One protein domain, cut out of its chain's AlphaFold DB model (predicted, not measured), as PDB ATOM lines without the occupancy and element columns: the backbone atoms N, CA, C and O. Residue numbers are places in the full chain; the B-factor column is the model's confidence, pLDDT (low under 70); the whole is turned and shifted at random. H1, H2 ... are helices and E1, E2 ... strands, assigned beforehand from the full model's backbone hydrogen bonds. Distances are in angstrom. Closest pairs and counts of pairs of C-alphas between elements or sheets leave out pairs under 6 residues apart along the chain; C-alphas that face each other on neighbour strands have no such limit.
ATOM      1  N   LYS A   4      42.157  -2.302  44.059       93.56
ATOM      2  CA  LYS A   4      42.923  -2.728  45.235       93.56
ATOM      3  C   LYS A   4      42.133  -3.674  46.145       93.56
ATOM      4  O   LYS A   4      42.685  -4.658  46.626       93.56
ATOM      5  N   GLU A   5      40.863  -3.378  46.410       94.75
ATOM      6  CA  GLU A   5      39.998  -4.259  47.210       94.75
ATOM      7  C   GLU A   5      39.738  -5.589  46.491       94.75
ATOM      8  O   GLU A   5      39.788  -6.640  47.124       94.75
ATOM      9  N   ALA A   6      39.513  -5.551  45.174       95.56
ATOM     10  CA  ALA A   6      39.313  -6.741  44.353       95.56
ATOM     11  C   ALA A   6      40.548  -7.659  44.361       95.56
ATOM     12  O   ALA A   6      40.423  -8.864  44.589       95.56
ATOM     13  N   VAL A   7      41.748  -7.088  44.217       94.94
ATOM     14  CA  VAL A   7      43.016  -7.827  44.297       94.94
ATOM     15  C   VAL A   7      43.175  -8.509  45.655       94.94
ATOM     16  O   VAL A   7      43.503  -9.693  45.696       94.94
ATOM     17  N   GLU A   8      42.906  -7.821  46.768       95.81
ATOM     18  CA  GLU A   8      43.000  -8.429  48.105       95.81
ATOM     19  C   GLU A   8      42.015  -9.596  48.293       95.81
ATOM     20  O   GLU A   8      42.360 -10.600  48.918       95.81
ATOM     21  N   ILE A   9      40.814  -9.502  47.708       95.50
ATOM     22  CA  ILE A   9      39.821 -10.588  47.713       95.50
ATOM     23  C   ILE A   9      40.297 -11.779  46.866       95.50
ATOM     24  O   ILE A   9      40.173 -12.929  47.291       95.50
ATOM     25  N   ALA A  10      40.848 -11.524  45.679       96.50
ATOM     26  CA  ALA A  10      41.240 -12.563  44.729       96.50
ATOM     27  C   ALA A  10      42.532 -13.288  45.107       96.50
ATOM     28  O   ALA A  10      42.656 -14.495  44.888       96.50
ATOM     29  N   LYS A  11      43.491 -12.567  45.695       96.25
ATOM     30  CA  LYS A  11      44.840 -13.042  46.021       96.25
ATOM     31  C   LYS A  11      44.904 -14.443  46.645       96.25
ATOM     32  O   LYS A  11      45.684 -15.251  46.142       96.25
ATOM     33  N   PRO A  12      44.121 -14.799  47.685       97.12
ATOM     34  CA  PRO A  12      44.171 -16.148  48.249       97.12
ATOM     35  C   PRO A  12      43.748 -17.238  47.255       97.12
ATOM     36  O   PRO A  12      44.309 -18.331  47.292       97.12
ATOM     37  N   ILE A  13      42.792 -16.961  46.366       97.75
ATOM     38  CA  ILE A  13      42.318 -17.927  45.368       97.75
ATOM     39  C   ILE A  13      43.332 -18.044  44.231       97.75
ATOM     40  O   ILE A  13      43.742 -19.156  43.902       97.75
ATOM     41  N   VAL A  14      43.797 -16.910  43.690       97.94
ATOM     42  CA  VAL A  14      44.845 -16.879  42.655       97.94
ATOM     43  C   VAL A  14      46.082 -17.630  43.141       97.94
ATOM     44  O   VAL A  14      46.593 -18.496  42.434       97.94
ATOM     45  N   LYS A  15      46.496 -17.401  44.392       98.00
ATOM     46  CA  LYS A  15      47.595 -18.133  45.021       98.00
ATOM     47  C   LYS A  15      47.400 -19.647  44.972       98.00
ATOM     48  O   LYS A  15      48.329 -20.357  44.605       98.00
ATOM     49  N   GLN A  16      46.223 -20.153  45.332       98.31
ATOM     50  CA  GLN A  16      45.964 -21.597  45.314       98.31
ATOM     51  C   GLN A  16      46.008 -22.174  43.896       98.31
ATOM     52  O   GLN A  16      46.551 -23.264  43.701       98.31
ATOM     53  N   VAL A  17      45.477 -21.445  42.908       98.31
ATOM     54  CA  VAL A  17      45.533 -21.856  41.500       98.31
ATOM     55  C   VAL A  17      46.982 -21.892  41.012       98.31
ATOM     56  O   VAL A  17      47.439 -22.937  40.551       98.31
ATOM     57  N   VAL A  18      47.742 -20.810  41.184       98.06
ATOM     58  CA  VAL A  18      49.145 -20.714  40.742       98.06
ATOM     59  C   VAL A  18      50.039 -21.728  41.476       98.06
ATOM     60  O   VAL A  18      50.865 -22.404  40.862       98.06
ATOM     61  N   ASP A  19      49.826 -21.952  42.774       98.38
ATOM     62  CA  ASP A  19      50.542 -22.985  43.535       98.38
ATOM     63  C   ASP A  19      50.171 -24.418  43.104       98.38
ATOM     64  O   ASP A  19      50.936 -25.362  43.337       98.38
ATOM     65  N   ALA A  20      48.989 -24.629  42.521       98.50
ATOM     66  CA  ALA A  20      48.630 -25.899  41.900       98.50
ATOM     67  C   ALA A  20      49.309 -26.054  40.531       98.50
ATOM     68  O   ALA A  20      49.870 -27.122  40.271       98.50
ATOM     69  N   LEU A  21      49.331 -24.995  39.714       98.00
ATOM     70  CA  LEU A  21      50.015 -24.954  38.415       98.00
ATOM     71  C   LEU A  21      51.518 -25.225  38.550       98.00
ATOM     72  O   LEU A  21      52.029 -26.144  37.914       98.00
ATOM     73  N   SER A  22      52.207 -24.523  39.454       98.00
ATOM     74  CA  SER A  22      53.645 -24.720  39.721       98.00
ATOM     75  C   SER A  22      54.002 -26.151  40.132       98.00
ATOM     76  O   SER A  22      55.091 -26.648  39.850       98.00
ATOM     77  N   LYS A  23      53.061 -26.862  40.765       98.19
ATOM     78  CA  LYS A  23      53.211 -28.262  41.190       98.19
ATOM     79  C   LYS A  23      52.626 -29.261  40.188       98.19
ATOM     80  O   LYS A  23      52.561 -30.447  40.510       98.19
ATOM     81  N   ARG A  24      52.171 -28.802  39.016       98.12
ATOM     82  CA  ARG A  24      51.502 -29.608  37.977       98.12
ATOM     83  C   ARG A  24      50.310 -30.411  38.515       98.12
ATOM     84  O   ARG A  24      50.022 -31.518  38.067       98.12
ATOM     85  N   ARG A  25      49.606 -29.864  39.510       98.19
ATOM     86  CA  ARG A  25      48.411 -30.467  40.123       98.19
ATOM     87  C   ARG A  25      47.145 -29.965  39.433       98.19
ATOM     88  O   ARG A  25      46.263 -29.410  40.080       98.19
ATOM     89  N   TYR A  26      47.062 -30.148  38.117       97.12
ATOM     90  CA  TYR A  26      45.968 -29.617  37.294       97.12
ATOM     91  C   TYR A  26      44.586 -30.108  37.746       97.12
ATOM     92  O   TYR A  26      43.623 -29.348  37.744       97.12
ATOM     93  N   GLN A  27      44.502 -31.355  38.211       95.62
ATOM     94  CA  GLN A  27      43.277 -31.947  38.749       95.62
ATOM     95  C   GLN A  27      42.777 -31.297  40.046       95.62
ATOM     96  O   GLN A  27      41.599 -31.419  40.364       95.62
ATOM     97  N   ASP A  28      43.645 -30.611  40.796       96.50
ATOM     98  CA  ASP A  28      43.262 -29.965  42.054       96.50
ATOM     99  C   ASP A  28      42.643 -28.578  41.813       96.50
ATOM    100  O   ASP A  28      42.022 -28.025  42.719       96.50
ATOM    101  N   ILE A  29      42.807 -28.001  40.615       96.38
ATOM    102  CA  ILE A  29      42.442 -26.609  40.307       96.38
ATOM    103  C   ILE A  29      40.940 -26.363  40.468       96.38
ATOM    104  O   ILE A  29      40.539 -25.314  40.975       96.38
ATOM    105  N   CYS A  30      40.114 -27.350  40.117       94.19
ATOM    106  CA  CYS A  30      38.659 -27.257  40.233       94.19
ATOM    107  C   CYS A  30      38.160 -27.138  41.684       94.19
ATOM    108  O   CYS A  30      37.018 -26.738  41.897       94.19
ATOM    109  N   HIS A  31      39.003 -27.436  42.684       95.94
ATOM    110  CA  HIS A  31      38.684 -27.186  44.091       95.94
ATOM    111  C   HIS A  31      38.792 -25.703  44.478       95.94
ATOM    112  O   HIS A  31      38.249 -25.315  45.510       95.94
ATOM    113  N   TYR A  32      39.503 -24.890  43.691       96.44
ATOM    114  CA  TYR A  32      39.764 -23.477  43.993       96.44
ATOM    115  C   TYR A  32      39.017 -22.527  43.058       96.44
ATOM    116  O   TYR A  32      38.574 -21.468  43.494       96.44
ATOM    117  N   ALA A  33      38.884 -22.893  41.782       97.38
ATOM    118  CA  ALA A  33      38.214 -22.081  40.776       97.38
ATOM    119  C   ALA A  33      37.510 -22.960  39.738       97.38
ATOM    120  O   ALA A  33      37.996 -24.022  39.343       97.38
ATOM    121  N   LYS A  34      36.356 -22.498  39.267       97.69
ATOM    122  CA  LYS A  34      35.580 -23.176  38.234       97.69
ATOM    123  C   LYS A  34      36.234 -22.977  36.872       97.69
ATOM    124  O   LYS A  34      36.503 -21.856  36.463       97.69
ATOM    125  N   LEU A  35      36.424 -24.057  36.132       96.50
ATOM    126  CA  LEU A  35      36.813 -23.989  34.726       96.50
ATOM    127  C   LEU A  35      35.591 -23.544  33.907       96.50
ATOM    128  O   LEU A  35      34.598 -24.273  33.861       96.50
ATOM    129  N   TYR A  36      35.613 -22.324  33.359       94.62
ATOM    130  CA  TYR A  36      34.422 -21.707  32.762       94.62
ATOM    131  C   TYR A  36      34.436 -21.712  31.232       94.62
ATOM    132  O   TYR A  36      33.484 -22.196  30.624       94.62
ATOM    133  N   GLN A  37      35.508 -21.210  30.612       93.81
ATOM    134  CA  GLN A  37      35.645 -21.175  29.147       93.81
ATOM    135  C   GLN A  37      36.650 -22.200  28.607       93.81
ATOM    136  O   GLN A  37      36.559 -22.586  27.443       93.81
ATOM    137  N   ILE A  38      37.540 -22.710  29.459       95.19
ATOM    138  CA  ILE A  38      38.506 -23.757  29.115       95.19
ATOM    139  C   ILE A  38      38.210 -25.060  29.853       95.19
ATOM    140  O   ILE A  38      37.610 -25.071  30.926       95.19
ATOM    141  N   SER A  39      38.659 -26.180  29.287       96.06
ATOM    142  CA  SER A  39      38.650 -27.477  29.972       96.06
ATOM    143  C   SER A  39      39.943 -27.692  30.767       96.06
ATOM    144  O   SER A  39      40.954 -27.043  30.505       96.06
ATOM    145  N   GLN A  40      39.950 -28.650  31.703       96.19
ATOM    146  CA  GLN A  40      41.173 -29.013  32.436       96.19
ATOM    147  C   GLN A  40      42.259 -29.520  31.480       96.19
ATOM    148  O   GLN A  40      43.434 -29.217  31.664       96.19
ATOM    149  N   GLN A  41      41.856 -30.284  30.460       96.50
ATOM    150  CA  GLN A  41      42.760 -30.779  29.429       96.50
ATOM    151  C   GLN A  41      43.381 -29.613  28.658       96.50
ATOM    152  O   GLN A  41      44.595 -29.556  28.552       96.50
ATOM    153  N   THR A  42      42.566 -28.659  28.202       96.06
ATOM    154  CA  THR A  42      43.038 -27.467  27.481       96.06
ATOM    155  C   THR A  42      44.007 -26.649  28.332       96.06
ATOM    156  O   THR A  42      45.085 -26.318  27.863       96.06
ATOM    157  N   LEU A  43      43.669 -26.387  29.600       97.00
ATOM    158  CA  LEU A  43      44.550 -25.681  30.535       97.00
ATOM    159  C   LEU A  43      45.920 -26.364  30.656       97.00
ATOM    160  O   LEU A  43      46.957 -25.710  30.584       97.00
ATOM    161  N   GLN A  44      45.915 -27.685  30.850       97.69
ATOM    162  CA  GLN A  44      47.135 -28.470  30.975       97.69
ATOM    163  C   GLN A  44      47.935 -28.479  29.668       97.69
ATOM    164  O   GLN A  44      49.138 -28.246  29.699       97.69
ATOM    165  N   GLU A  45      47.291 -28.759  28.536       97.19
ATOM    166  CA  GLU A  45      47.941 -28.822  27.224       97.19
ATOM    167  C   GLU A  45      48.595 -27.488  26.870       97.19
ATOM    168  O   GLU A  45      49.778 -27.485  26.548       97.19
ATOM    169  N   THR A  46      47.889 -26.363  27.033       96.81
ATOM    170  CA  THR A  46      48.438 -25.033  26.734       96.81
ATOM    171  C   THR A  46      49.687 -24.729  27.562       96.81
ATOM    172  O   THR A  46      50.698 -24.286  27.018       96.81
ATOM    173  N   ILE A  47      49.650 -24.990  28.873       97.56
ATOM    174  CA  ILE A  47      50.792 -24.716  29.756       97.56
ATOM    175  C   ILE A  47      51.967 -25.633  29.421       97.56
ATOM    176  O   ILE A  47      53.094 -25.168  29.273       97.56
ATOM    177  N   GLU A  48      51.725 -26.936  29.289       98.00
ATOM    178  CA  GLU A  48      52.788 -27.911  29.043       98.00
ATOM    179  C   GLU A  48      53.415 -27.756  27.653       98.00
ATOM    180  O   GLU A  48      54.635 -27.891  27.506       98.00
ATOM    181  N   GLU A  49      52.612 -27.433  26.636       97.44
ATOM    182  CA  GLU A  49      53.097 -27.122  25.295       97.44
ATOM    183  C   GLU A  49      53.952 -25.854  25.310       97.44
ATOM    184  O   GLU A  49      55.081 -25.886  24.821       97.44
ATOM    185  N   TYR A  50      53.484 -24.775  25.947       97.25
ATOM    186  CA  TYR A  50      54.265 -23.543  26.068       97.25
ATOM    187  C   TYR A  50      55.597 -23.772  26.788       97.25
ATOM    188  O   TYR A  50      56.646 -23.366  26.282       97.25
ATOM    189  N   LEU A  51      55.581 -24.454  27.940       97.19
ATOM    190  CA  LEU A  51      56.797 -24.771  28.691       97.19
ATOM    191  C   LEU A  51      57.783 -25.572  27.828       97.19
ATOM    192  O   LEU A  51      58.970 -25.254  27.773       97.19
ATOM    193  N   THR A  52      57.285 -26.572  27.098       97.88
ATOM    194  CA  THR A  52      58.109 -27.422  26.227       97.88
ATOM    195  C   THR A  52      58.707 -26.639  25.058       97.88
ATOM    196  O   THR A  52      59.908 -26.746  24.807       97.88
ATOM    197  N   LEU A  53      57.896 -25.847  24.348       97.19
ATOM    198  CA  LEU A  53      58.332 -25.075  23.180       97.19
ATOM    199  C   LEU A  53      59.363 -24.000  23.542       97.19
ATOM    200  O   LEU A  53      60.260 -23.730  22.745       97.19
ATOM    201  N   ASN A  54      59.266 -23.436  24.748       96.31
ATOM    202  CA  ASN A  54      60.165 -22.386  25.230       96.31
ATOM    203  C   ASN A  54      61.322 -22.911  26.096       96.31
ATOM    204  O   ASN A  54      62.146 -22.129  26.564       96.31
ATOM    205  N   GLY A  55      61.420 -24.228  26.312       96.94
ATOM    206  CA  GLY A  55      62.477 -24.827  27.134       96.94
ATOM    207  C   GLY A  55      62.408 -24.436  28.615       96.94
ATOM    208  O   GLY A  55      63.434 -24.446  29.297       96.94
ATOM    209  N   LEU A  56      61.219 -24.089  29.109       96.31
ATOM    210  CA  LEU A  56      60.979 -23.690  30.491       96.31
ATOM    211  C   LEU A  56      60.626 -24.921  31.344       96.31
ATOM    212  O   LEU A  56      59.778 -25.726  30.955       96.31
ATOM    213  N   PRO A  57      61.245 -25.104  32.521       95.31
ATOM    214  CA  PRO A  57      61.051 -26.318  33.314       95.31
ATOM    215  C   PRO A  57      59.724 -26.339  34.098       95.31
ATOM    216  O   PRO A  57      59.161 -27.415  34.343       95.31
ATOM    217  N   TYR A  58      59.230 -25.172  34.518       96.81
ATOM    218  CA  TYR A  58      58.063 -25.029  35.389       96.81
ATOM    219  C   TYR A  58      57.507 -23.602  35.381       96.81
ATOM    220  O   TYR A  58      58.105 -22.678  34.836       96.81
ATOM    221  N   ILE A  59      56.364 -23.452  36.046       97.19
ATOM    222  CA  ILE A  59      55.810 -22.174  36.486       97.19
ATOM    223  C   ILE A  59      56.197 -21.963  37.950       97.19
ATOM    224  O   ILE A  59      56.156 -22.908  38.742       97.19
ATOM    225  N   ASP A  60      56.571 -20.745  38.313       97.31
ATOM    226  CA  ASP A  60      56.864 -20.369  39.689       97.31
ATOM    227  C   ASP A  60      55.616 -20.439  40.583       97.31
ATOM    228  O   ASP A  60      54.473 -20.282  40.149       97.31
ATOM    229  N   ALA A  61      55.833 -20.688  41.875       97.31
ATOM    230  CA  ALA A  61      54.776 -20.551  42.872       97.31
ATOM    231  C   ALA A  61      54.415 -19.070  43.075       97.31
ATOM    232  O   ALA A  61      55.236 -18.186  42.843       97.31
ATOM    233  N   PHE A  62      53.217 -18.802  43.592       95.56
ATOM    234  CA  PHE A  62      52.658 -17.445  43.630       95.56
ATOM    235  C   PHE A  62      53.534 -16.413  44.365       95.56
ATOM    236  O   PHE A  62      53.589 -15.254  43.971       95.56
ATOM    237  N   ASP A  63      54.197 -16.823  45.452       91.50
ATOM    238  CA  ASP A  63      54.995 -15.930  46.306       91.50
ATOM    239  C   ASP A  63      56.477 -15.854  45.899       91.50
ATOM    240  O   ASP A  63      57.283 -15.278  46.634       91.50
ATOM    241  N   VAL A  64      56.870 -16.460  44.772       92.50
ATOM    242  CA  VAL A  64      58.224 -16.279  44.237       92.50
ATOM    243  C   VAL A  64      58.356 -14.818  43.797       92.50
ATOM    244  O   VAL A  64      57.565 -14.366  42.969       92.50
ATOM    245  N   PRO A  65      59.308 -14.049  44.355       85.25
ATOM    246  CA  PRO A  65      59.494 -12.663  43.954       85.25
ATOM    247  C   PRO A  65      59.818 -12.589  42.464       85.25
ATOM    248  O   PRO A  65      60.758 -13.237  42.020       85.25
ATOM    249  N   CYS A  66      59.074 -11.788  41.708       80.19
ATOM    250  CA  CYS A  66      59.410 -11.487  40.323       80.19
ATOM    251  C   CYS A  66      60.304 -10.244  40.266       80.19
ATOM    252  O   CYS A  66      60.044  -9.256  40.962       80.19
ATOM    253  N   ASP A  67      61.342 -10.271  39.430       72.94
ATOM    254  CA  ASP A  67      62.157  -9.085  39.178       72.94
ATOM    255  C   ASP A  67      61.404  -8.083  38.287       72.94
ATOM    256  O   ASP A  67      61.447  -8.133  37.059       72.94
ATOM    257  N   LEU A  68      60.695  -7.152  38.928       66.56
ATOM    258  CA  LEU A  68      59.968  -6.060  38.270       66.56
ATOM    259  C   LEU A  68      60.887  -4.915  37.800       66.56
ATOM    260  O   LEU A  68      60.409  -3.960  37.197       66.56
ATOM    261  N   SER A  69      62.199  -4.972  38.070       61.53
ATOM    262  CA  SER A  69      63.110  -3.822  37.912       61.53
ATOM    263  C   SER A  69      63.308  -3.329  36.475       61.53
ATOM    264  O   SER A  69      63.898  -2.268  36.264       61.53
ATOM    265  N   SER A  70      62.833  -4.082  35.485       59.47
ATOM    266  CA  SER A  70      63.007  -3.779  34.065       59.47
ATOM    267  C   SER A  70      61.780  -3.145  33.401       59.47
ATOM    268  O   SER A  70      61.904  -2.684  32.266       59.47
ATOM    269  N   ASN A  71      60.623  -3.080  34.075       63.06
ATOM    270  CA  ASN A  71      59.399  -2.532  33.491       63.06
ATOM    271  C   ASN A  71      58.482  -1.899  34.555       63.06
ATOM    272  O   ASN A  71      57.697  -2.592  35.198       63.06
ATOM    273  N   ASP A  72      58.577  -0.573  34.710       60.34
ATOM    274  CA  ASP A  72      57.830   0.206  35.713       60.34
ATOM    275  C   ASP A  72      56.297   0.134  35.542       60.34
ATOM    276  O   ASP A  72      55.566   0.340  36.511       60.34
ATOM    277  N   ASP A  73      55.807  -0.177  34.335       63.59
ATOM    278  CA  ASP A  73      54.372  -0.261  34.025       63.59
ATOM    279  C   ASP A  73      53.811  -1.687  34.165       63.59
ATOM    280  O   ASP A  73      52.598  -1.890  34.079       63.59
ATOM    281  N   TYR A  74      54.666  -2.693  34.376       67.00
ATOM    282  CA  TYR A  74      54.230  -4.084  34.417       67.00
ATOM    283  C   TYR A  74      53.731  -4.474  35.808       67.00
ATOM    284  O   TYR A  74      54.453  -4.381  36.803       67.00
ATOM    285  N   GLN A  75      52.502  -4.981  35.877       74.81
ATOM    286  CA  GLN A  75      51.933  -5.550  37.092       74.81
ATOM    287  C   GLN A  75      51.748  -7.050  36.907       74.81
ATOM    288  O   GLN A  75      51.113  -7.498  35.962       74.81
ATOM    289  N   GLN A  76      52.282  -7.840  37.839       86.31
ATOM    290  CA  GLN A  76      52.075  -9.290  37.827       86.31
ATOM    291  C   GLN A  76      50.603  -9.669  38.067       86.31
ATOM    292  O   GLN A  76      50.177 -10.759  37.709       86.31
ATOM    293  N   LEU A  77      49.850  -8.767  38.696       90.44
ATOM    294  CA  LEU A  77      48.422  -8.861  38.957       90.44
ATOM    295  C   LEU A  77      47.764  -7.605  38.397       90.44
ATOM    296  O   LEU A  77      47.861  -6.556  39.033       90.44
ATOM    297  N   ASP A  78      47.104  -7.725  37.253       92.12
ATOM    298  CA  ASP A  78      46.288  -6.655  36.677       92.12
ATOM    299  C   ASP A  78      44.807  -6.960  36.917       92.12
ATOM    300  O   ASP A  78      44.376  -8.109  36.812       92.12
ATOM    301  N   CYS A  79      44.021  -5.963  37.310       95.06
ATOM    302  CA  CYS A  79      42.639  -6.165  37.734       95.06
ATOM    303  C   CYS A  79      41.724  -5.086  37.171       95.06
ATOM    304  O   CYS A  79      41.994  -3.897  37.307       95.06
ATOM    305  N   VAL A  80      40.581  -5.510  36.626       96.12
ATOM    306  CA  VAL A  80      39.561  -4.617  36.073       96.12
ATOM    307  C   VAL A  80      38.226  -4.885  36.759       96.12
ATOM    308  O   VAL A  80      37.624  -5.949  36.602       96.12
ATOM    309  N   VAL A  81      37.740  -3.905  37.522       97.50
ATOM    310  CA  VAL A  81      36.446  -3.990  38.218       97.50
ATOM    311  C   VAL A  81      35.301  -3.619  37.281       97.50
ATOM    312  O   VAL A  81      35.365  -2.622  36.562       97.50
ATOM    313  N   TYR A  82      34.215  -4.393  37.310       96.94
ATOM    314  CA  TYR A  82      33.049  -4.114  36.479       96.94
ATOM    315  C   TYR A  82      32.228  -2.939  37.006       96.94
ATOM    316  O   TYR A  82      31.951  -2.811  38.201       96.94
ATOM    317  N   ASN A  83      31.765  -2.099  36.080       94.88
ATOM    318  CA  ASN A  83      30.992  -0.896  36.396       94.88
ATOM    319  C   ASN A  83      29.611  -1.189  37.006       94.88
ATOM    320  O   ASN A  83      29.042  -0.324  37.668       94.88
ATOM    321  N   ASP A  84      29.056  -2.378  36.766       94.19
ATOM    322  CA  ASP A  84      27.758  -2.804  37.298       94.19
ATOM    323  C   ASP A  84      27.852  -3.429  38.701       94.19
ATOM    324  O   ASP A  84      26.829  -3.756  39.299       94.19
ATOM    325  N   GLY A  85      29.068  -3.570  39.239       92.25
ATOM    326  CA  GLY A  85      29.318  -4.165  40.548       92.25
ATOM    327  C   GLY A  85      29.138  -5.683  40.599       92.25
ATOM    328  O   GLY A  85      29.222  -6.244  41.687       92.25
ATOM    329  N   SER A  86      28.925  -6.353  39.461       94.56
ATOM    330  CA  SER A  86      28.718  -7.808  39.406       94.56
ATOM    331  C   SER A  86      29.978  -8.613  39.725       94.56
ATOM    332  O   SER A  86      29.888  -9.778  40.110       94.56
ATOM    333  N   GLY A  87      31.156  -7.999  39.615       96.81
ATOM    334  CA  GLY A  87      32.420  -8.693  39.791       96.81
ATOM    335  C   GLY A  87      33.610  -7.924  39.236       96.81
ATOM    336  O   GLY A  87      33.603  -6.691  39.167       96.81
ATOM    337  N   PHE A  88      34.643  -8.673  38.871       97.81
ATOM    338  CA  PHE A  88      35.867  -8.165  38.263       97.81
ATOM    339  C   PHE A  88      36.607  -9.273  37.502       97.81
ATOM    340  O   PHE A  88      36.447 -10.458  37.806       97.81
ATOM    341  N   THR A  89      37.452  -8.885  36.546       97.31
ATOM    342  CA  THR A  89      38.477  -9.767  35.966       97.31
ATOM    343  C   THR A  89      39.840  -9.489  36.569       97.31
ATOM    344  O   THR A  89      40.106  -8.404  37.099       97.31
ATOM    345  N   LEU A  90      40.710 -10.485  36.468       96.25
ATOM    346  CA  LEU A  90      42.095 -10.395  36.880       96.25
ATOM    347  C   LEU A  90      42.968 -11.236  35.958       96.25
ATOM    348  O   LEU A  90      42.658 -12.403  35.713       96.25
ATOM    349  N   ASP A  91      44.077 -10.646  35.538       96.31
ATOM    350  CA  ASP A  91      45.139 -11.312  34.802       96.31
ATOM    351  C   ASP A  91      46.347 -11.484  35.727       96.31
ATOM    352  O   ASP A  91      46.759 -10.562  36.438       96.31
ATOM    353  N   TYR A  92      46.888 -12.701  35.760       95.56
ATOM    354  CA  TYR A  92      48.103 -13.029  36.492       95.56
ATOM    355  C   TYR A  92      49.200 -13.452  35.521       95.56
ATOM    356  O   TYR A  92      49.107 -14.510  34.892       95.56
ATOM    357  N   ALA A  93      50.254 -12.645  35.440       94.25
ATOM    358  CA  ALA A  93      51.437 -12.961  34.655       94.25
ATOM    359  C   ALA A  93      52.225 -14.097  35.317       94.25
ATOM    360  O   ALA A  93      52.744 -13.959  36.436       94.25
ATOM    361  N   LEU A  94      52.308 -15.235  34.631       95.12
ATOM    362  CA  LEU A  94      53.069 -16.378  35.106       95.12
ATOM    363  C   LEU A  94      54.567 -16.130  34.902       95.12
ATOM    364  O   LEU A  94      55.012 -15.379  34.037       95.12
ATOM    365  N   THR A  95      55.362 -16.748  35.765       94.81
ATOM    366  CA  THR A  95      56.811 -16.540  35.821       94.81
ATOM    367  C   THR A  95      57.533 -17.878  35.886       94.81
ATOM    368  O   THR A  95      56.935 -18.907  36.218       94.81
ATOM    369  N   THR A  96      58.809 -17.868  35.519       94.62
ATOM    370  CA  THR A  96      59.724 -19.002  35.652       94.62
ATOM    371  C   THR A  96      61.070 -18.471  36.124       94.62
ATOM    372  O   THR A  96      61.617 -17.550  35.518       94.62
ATOM    373  N   ASP A  97      61.625 -19.054  37.188       93.44
ATOM    374  CA  ASP A  97      62.907 -18.624  37.760       93.44
ATOM    375  C   ASP A  97      62.933 -17.128  38.117       93.44
ATOM    376  O   ASP A  97      63.928 -16.441  37.889       93.44
ATOM    377  N   SER A  98      61.831 -16.613  38.674       90.94
ATOM    378  CA  SER A  98      61.650 -15.201  39.052       90.94
ATOM    379  C   SER A  98      61.636 -14.214  37.876       90.94
ATOM    380  O   SER A  98      61.726 -13.004  38.093       90.94
ATOM    381  N   ASN A  99      61.518 -14.712  36.642       90.06
ATOM    382  CA  ASN A  99      61.453 -13.914  35.421       90.06
ATOM    383  C   ASN A  99      60.089 -14.061  34.743       90.06
ATOM    384  O   ASN A  99      59.458 -15.118  34.818       90.06
ATOM    385  N   PHE A 100      59.663 -13.014  34.035       87.50
ATOM    386  CA  PHE A 100      58.472 -13.072  33.195       87.50
ATOM    387  C   PHE A 100      58.600 -14.125  32.105       87.50
ATOM    388  O   PHE A 100      59.651 -14.281  31.480       87.50
ATOM    389  N   ASN A 101      57.490 -14.810  31.869       89.00
ATOM    390  CA  ASN A 101      57.229 -15.486  30.617       89.00
ATOM    391  C   ASN A 101      55.947 -14.895  30.010       89.00
ATOM    392  O   ASN A 101      55.302 -14.035  30.609       89.00
ATOM    393  N   ASP A 102      55.601 -15.329  28.807       91.19
ATOM    394  CA  ASP A 102      54.482 -14.748  28.066       91.19
ATOM    395  C   ASP A 102      53.130 -15.362  28.466       91.19
ATOM    396  O   ASP A 102      52.092 -14.918  27.979       91.19
ATOM    397  N   LEU A 103      53.103 -16.386  29.336       95.25
ATOM    398  CA  LEU A 103      51.847 -16.991  29.772       95.25
ATOM    399  C   LEU A 103      51.134 -16.118  30.800       95.25
ATOM    400  O   LEU A 103      51.667 -15.772  31.854       95.25
ATOM    401  N   THR A 104      49.855 -15.892  30.541       95.75
ATOM    402  CA  THR A 104      48.948 -15.169  31.423       95.75
ATOM    403  C   THR A 104      47.788 -16.068  31.815       95.75
ATOM    404  O   THR A 104      47.156 -16.696  30.965       95.75
ATOM    405  N   LEU A 105      47.513 -16.143  33.116       97.44
ATOM    406  CA  LEU A 105      46.314 -16.768  33.666       97.44
ATOM    407  C   LEU A 105      45.219 -15.714  33.793       97.44
ATOM    408  O   LEU A 105      45.359 -14.784  34.583       97.44
ATOM    409  N   GLN A 106      44.111 -15.911  33.084       97.88
ATOM    410  CA  GLN A 106      42.961 -15.019  33.135       97.88
ATOM    411  C   GLN A 106      41.838 -15.613  33.987       97.88
ATOM    412  O   GLN A 106      41.340 -16.722  33.744       97.88
ATOM    413  N   MET A 107      41.405 -14.847  34.985       98.25
ATOM    414  CA  MET A 107      40.357 -15.226  35.923       98.25
ATOM    415  C   MET A 107      39.243 -14.180  35.991       98.25
ATOM    416  O   MET A 107      39.451 -12.984  35.802       98.25
ATOM    417  N   GLU A 108      38.045 -14.645  36.315       98.06
ATOM    418  CA  GLU A 108      36.868 -13.828  36.593       98.06
ATOM    419  C   GLU A 108      36.349 -14.155  37.993       98.06
ATOM    420  O   GLU A 108      36.323 -15.314  38.410       98.06
ATOM    421  N   PHE A 109      35.923 -13.128  38.718       97.94
ATOM    422  CA  PHE A 109      35.350 -13.243  40.048       97.94
ATOM    423  C   PHE A 109      33.983 -12.566  40.061       97.94
ATOM    424  O   PHE A 109      33.897 -11.346  39.930       97.94
ATOM    425  N   ILE A 110      32.918 -13.355  40.216       97.19
ATOM    426  CA  ILE A 110      31.527 -12.880  40.160       97.19
ATOM    427  C   ILE A 110      30.852 -13.043  41.516       97.19
ATOM    428  O   ILE A 110      30.953 -14.099  42.139       97.19
ATOM    429  N   TRP A 111      30.114 -12.020  41.939       94.31
ATOM    430  CA  TRP A 111      29.231 -12.100  43.098       94.31
ATOM    431  C   TRP A 111      27.973 -12.899  42.757       94.31
ATOM    432  O   TRP A 111      27.273 -12.609  41.785       94.31
ATOM    433  N   THR A 112      27.679 -13.919  43.557       91.12
ATOM    434  CA  THR A 112      26.411 -14.646  43.480       91.12
ATOM    435  C   THR A 112      25.305 -13.882  44.207       91.12
ATOM    436  O   THR A 112      25.561 -12.946  44.960       91.12
ATOM    437  N   GLU A 113      24.056 -14.321  44.033       86.69
ATOM    438  CA  GLU A 113      22.899 -13.771  44.761       86.69
ATOM    439  C   GLU A 113      23.011 -13.914  46.295       86.69
ATOM    440  O   GLU A 113      22.266 -13.269  47.027       86.69
ATOM    441  N   GLU A 114      23.937 -14.747  46.784       87.06
ATOM    442  CA  GLU A 114      24.202 -14.985  48.209       87.06
ATOM    443  C   GLU A 114      25.399 -14.172  48.749       87.06
ATOM    444  O   GLU A 114      25.910 -14.486  49.823       87.06
ATOM    445  N   ASP A 115      25.882 -13.163  48.011       84.00
ATOM    446  CA  ASP A 115      27.096 -12.386  48.323       84.00
ATOM    447  C   ASP A 115      28.369 -13.257  48.462       84.00
ATOM    448  O   ASP A 115      29.346 -12.890  49.121       84.00
ATOM    449  N   ILE A 116      28.380 -14.428  47.819       87.88
ATOM    450  CA  ILE A 116      29.549 -15.310  47.732       87.88
ATOM    451  C   ILE A 116      30.285 -15.001  46.433       87.88
ATOM    452  O   ILE A 116      29.662 -14.834  45.387       87.88
ATOM    453  N   ILE A 117      31.615 -14.960  46.477       92.88
ATOM    454  CA  ILE A 117      32.418 -14.788  45.268       92.88
ATOM    455  C   ILE A 117      32.699 -16.144  44.610       92.88
ATOM    456  O   ILE A 117      33.298 -17.035  45.214       92.88
ATOM    457  N   GLU A 118      32.253 -16.318  43.367       96.38
ATOM    458  CA  GLU A 118      32.611 -17.464  42.529       96.38
ATOM    459  C   GLU A 118      33.833 -17.096  41.683       96.38
ATOM    460  O   GLU A 118      33.773 -16.180  40.863       96.38
ATOM    461  N   ALA A 119      34.934 -17.826  41.865       97.88
ATOM    462  CA  ALA A 119      36.124 -17.694  41.035       97.88
ATOM    463  C   ALA A 119      36.042 -18.615  39.816       97.88
ATOM    464  O   ALA A 119      35.737 -19.807  39.932       97.88
ATOM    465  N   ARG A 120      36.364 -18.069  38.649       98.19
ATOM    466  CA  ARG A 120      36.317 -18.745  37.358       98.19
ATOM    467  C   ARG A 120      37.639 -18.567  36.640       98.19
ATOM    468  O   ARG A 120      38.160 -17.463  36.572       98.19
ATOM    469  N   ILE A 121      38.157 -19.643  36.072       98.06
ATOM    470  CA  ILE A 121      39.240 -19.571  35.097       98.06
ATOM    471  C   ILE A 121      38.591 -19.401  33.732       98.06
ATOM    472  O   ILE A 121      37.793 -20.248  33.302       98.06
ATOM    473  N   LEU A 122      38.917 -18.285  33.090       97.31
ATOM    474  CA  LEU A 122      38.490 -18.002  31.732       97.31
ATOM    475  C   LEU A 122      39.464 -18.655  30.765       97.31
ATOM    476  O   LEU A 122      39.046 -19.482  29.965       97.31
ATOM    477  N   ASP A 123      40.754 -18.359  30.897       96.25
ATOM    478  CA  ASP A 123      41.740 -18.771  29.909       96.25
ATOM    479  C   ASP A 123      43.161 -18.839  30.485       96.25
ATOM    480  O   ASP A 123      43.448 -18.302  31.558       96.25
ATOM    481  N   VAL A 124      44.049 -19.501  29.745       95.81
ATOM    482  CA  VAL A 124      45.497 -19.308  29.825       95.81
ATOM    483  C   VAL A 124      46.001 -19.080  28.407       95.81
ATOM    484  O   VAL A 124      45.827 -19.947  27.553       95.81
ATOM    485  N   HIS A 125      46.647 -17.946  28.164       91.62
ATOM    486  CA  HIS A 125      47.117 -17.565  26.833       91.62
ATOM    487  C   HIS A 125      48.480 -16.881  26.874       91.62
ATOM    488  O   HIS A 125      48.992 -16.533  27.934       91.62
ATOM    489  N   VAL A 126      49.063 -16.723  25.689       88.75
ATOM    490  CA  VAL A 126      50.324 -16.020  25.451       88.75
ATOM    491  C   VAL A 126      50.009 -14.571  25.072       88.75
ATOM    492  O   VAL A 126      49.188 -14.370  24.171       88.75
ATOM    493  N   LEU A 127      50.624 -13.594  25.747       77.19
ATOM    494  CA  LEU A 127      50.543 -12.163  25.403       77.19
ATOM    495  C   LEU A 127      51.647 -11.716  24.437       77.19
ATOM    496  O   LEU A 127      52.745 -12.314  24.457       77.19
TER     497      LEU A 127
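Overview. This is residues 4 to 127 of the 127 residues of an uncharacterized protein of Longibaculum muris (UniProt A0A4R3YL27). A twisted four-stranded sheet has its longest helix, H1, packed across one face and H3 packed over E3 and E4; the short helix H2 bridges H1 and H3 beyond the E4 edge. The printed part has 124 residues, in the order H1, H2, H3, E1, E2, E3, E4; the sheet, order E1 E2 E3 E4, is antiparallel, and the class is mixed, helices and strands. It is compact, with a radius of gyration of the C-alphas of 14.2 A, and spans 45 by 35 by 22 A.

Arrangement. E1 (residues 77 to 81), E2 (87 to 96), E3 (99 to 111) and E4 (117 to 126) form a meander, each strand the antiparallel neighbour of the one before. N 78 and O 91 are 3.0 A apart between E1 and E2, N 92 and O 105 2.8 A between E2 and E3, and N 104 and O 125 2.8 A between E3 and E4. H1 (4 to 22) and H3 (40 to 53) are on one face, making two layers, helices on one face of a sheet. The closest C-alphas of H1 and E1 are those of Val 7 and Cys 79, 6.8 A; of H3 and E4, Leu 43 and Val 124, 6.5 A. H2 (26 to 31) touches H1 at Val 17 and Ile 29, their closest C-alphas, 5.8 A, through H1 residues 16 to 21 alone. Every O i to N i+4 pair is within hydrogen-bond range in H3, 13 of 15 in H1 and 0 of 2 in H2, where 2 of 3 O i to N i+3 pairs are.

Along the chain. H1 begins at C-alpha 4 (42.923, -2.728, 45.235), is 25.1 A long and has a kink of 47 degrees near residue 12. E3, 33.2 A, bends by 79 degrees at residue 102. E4 ends at C-alpha 126 (50.324, -16.020, 25.451).

Size, cuts and confidence. The C-alphas farthest apart, Gly 55 and Glu 114, are 44.8 A apart. The printed part has no cut. The link from H3 to E1, 23 residues, is long. Residues 68 to 74 have pLDDT under 70.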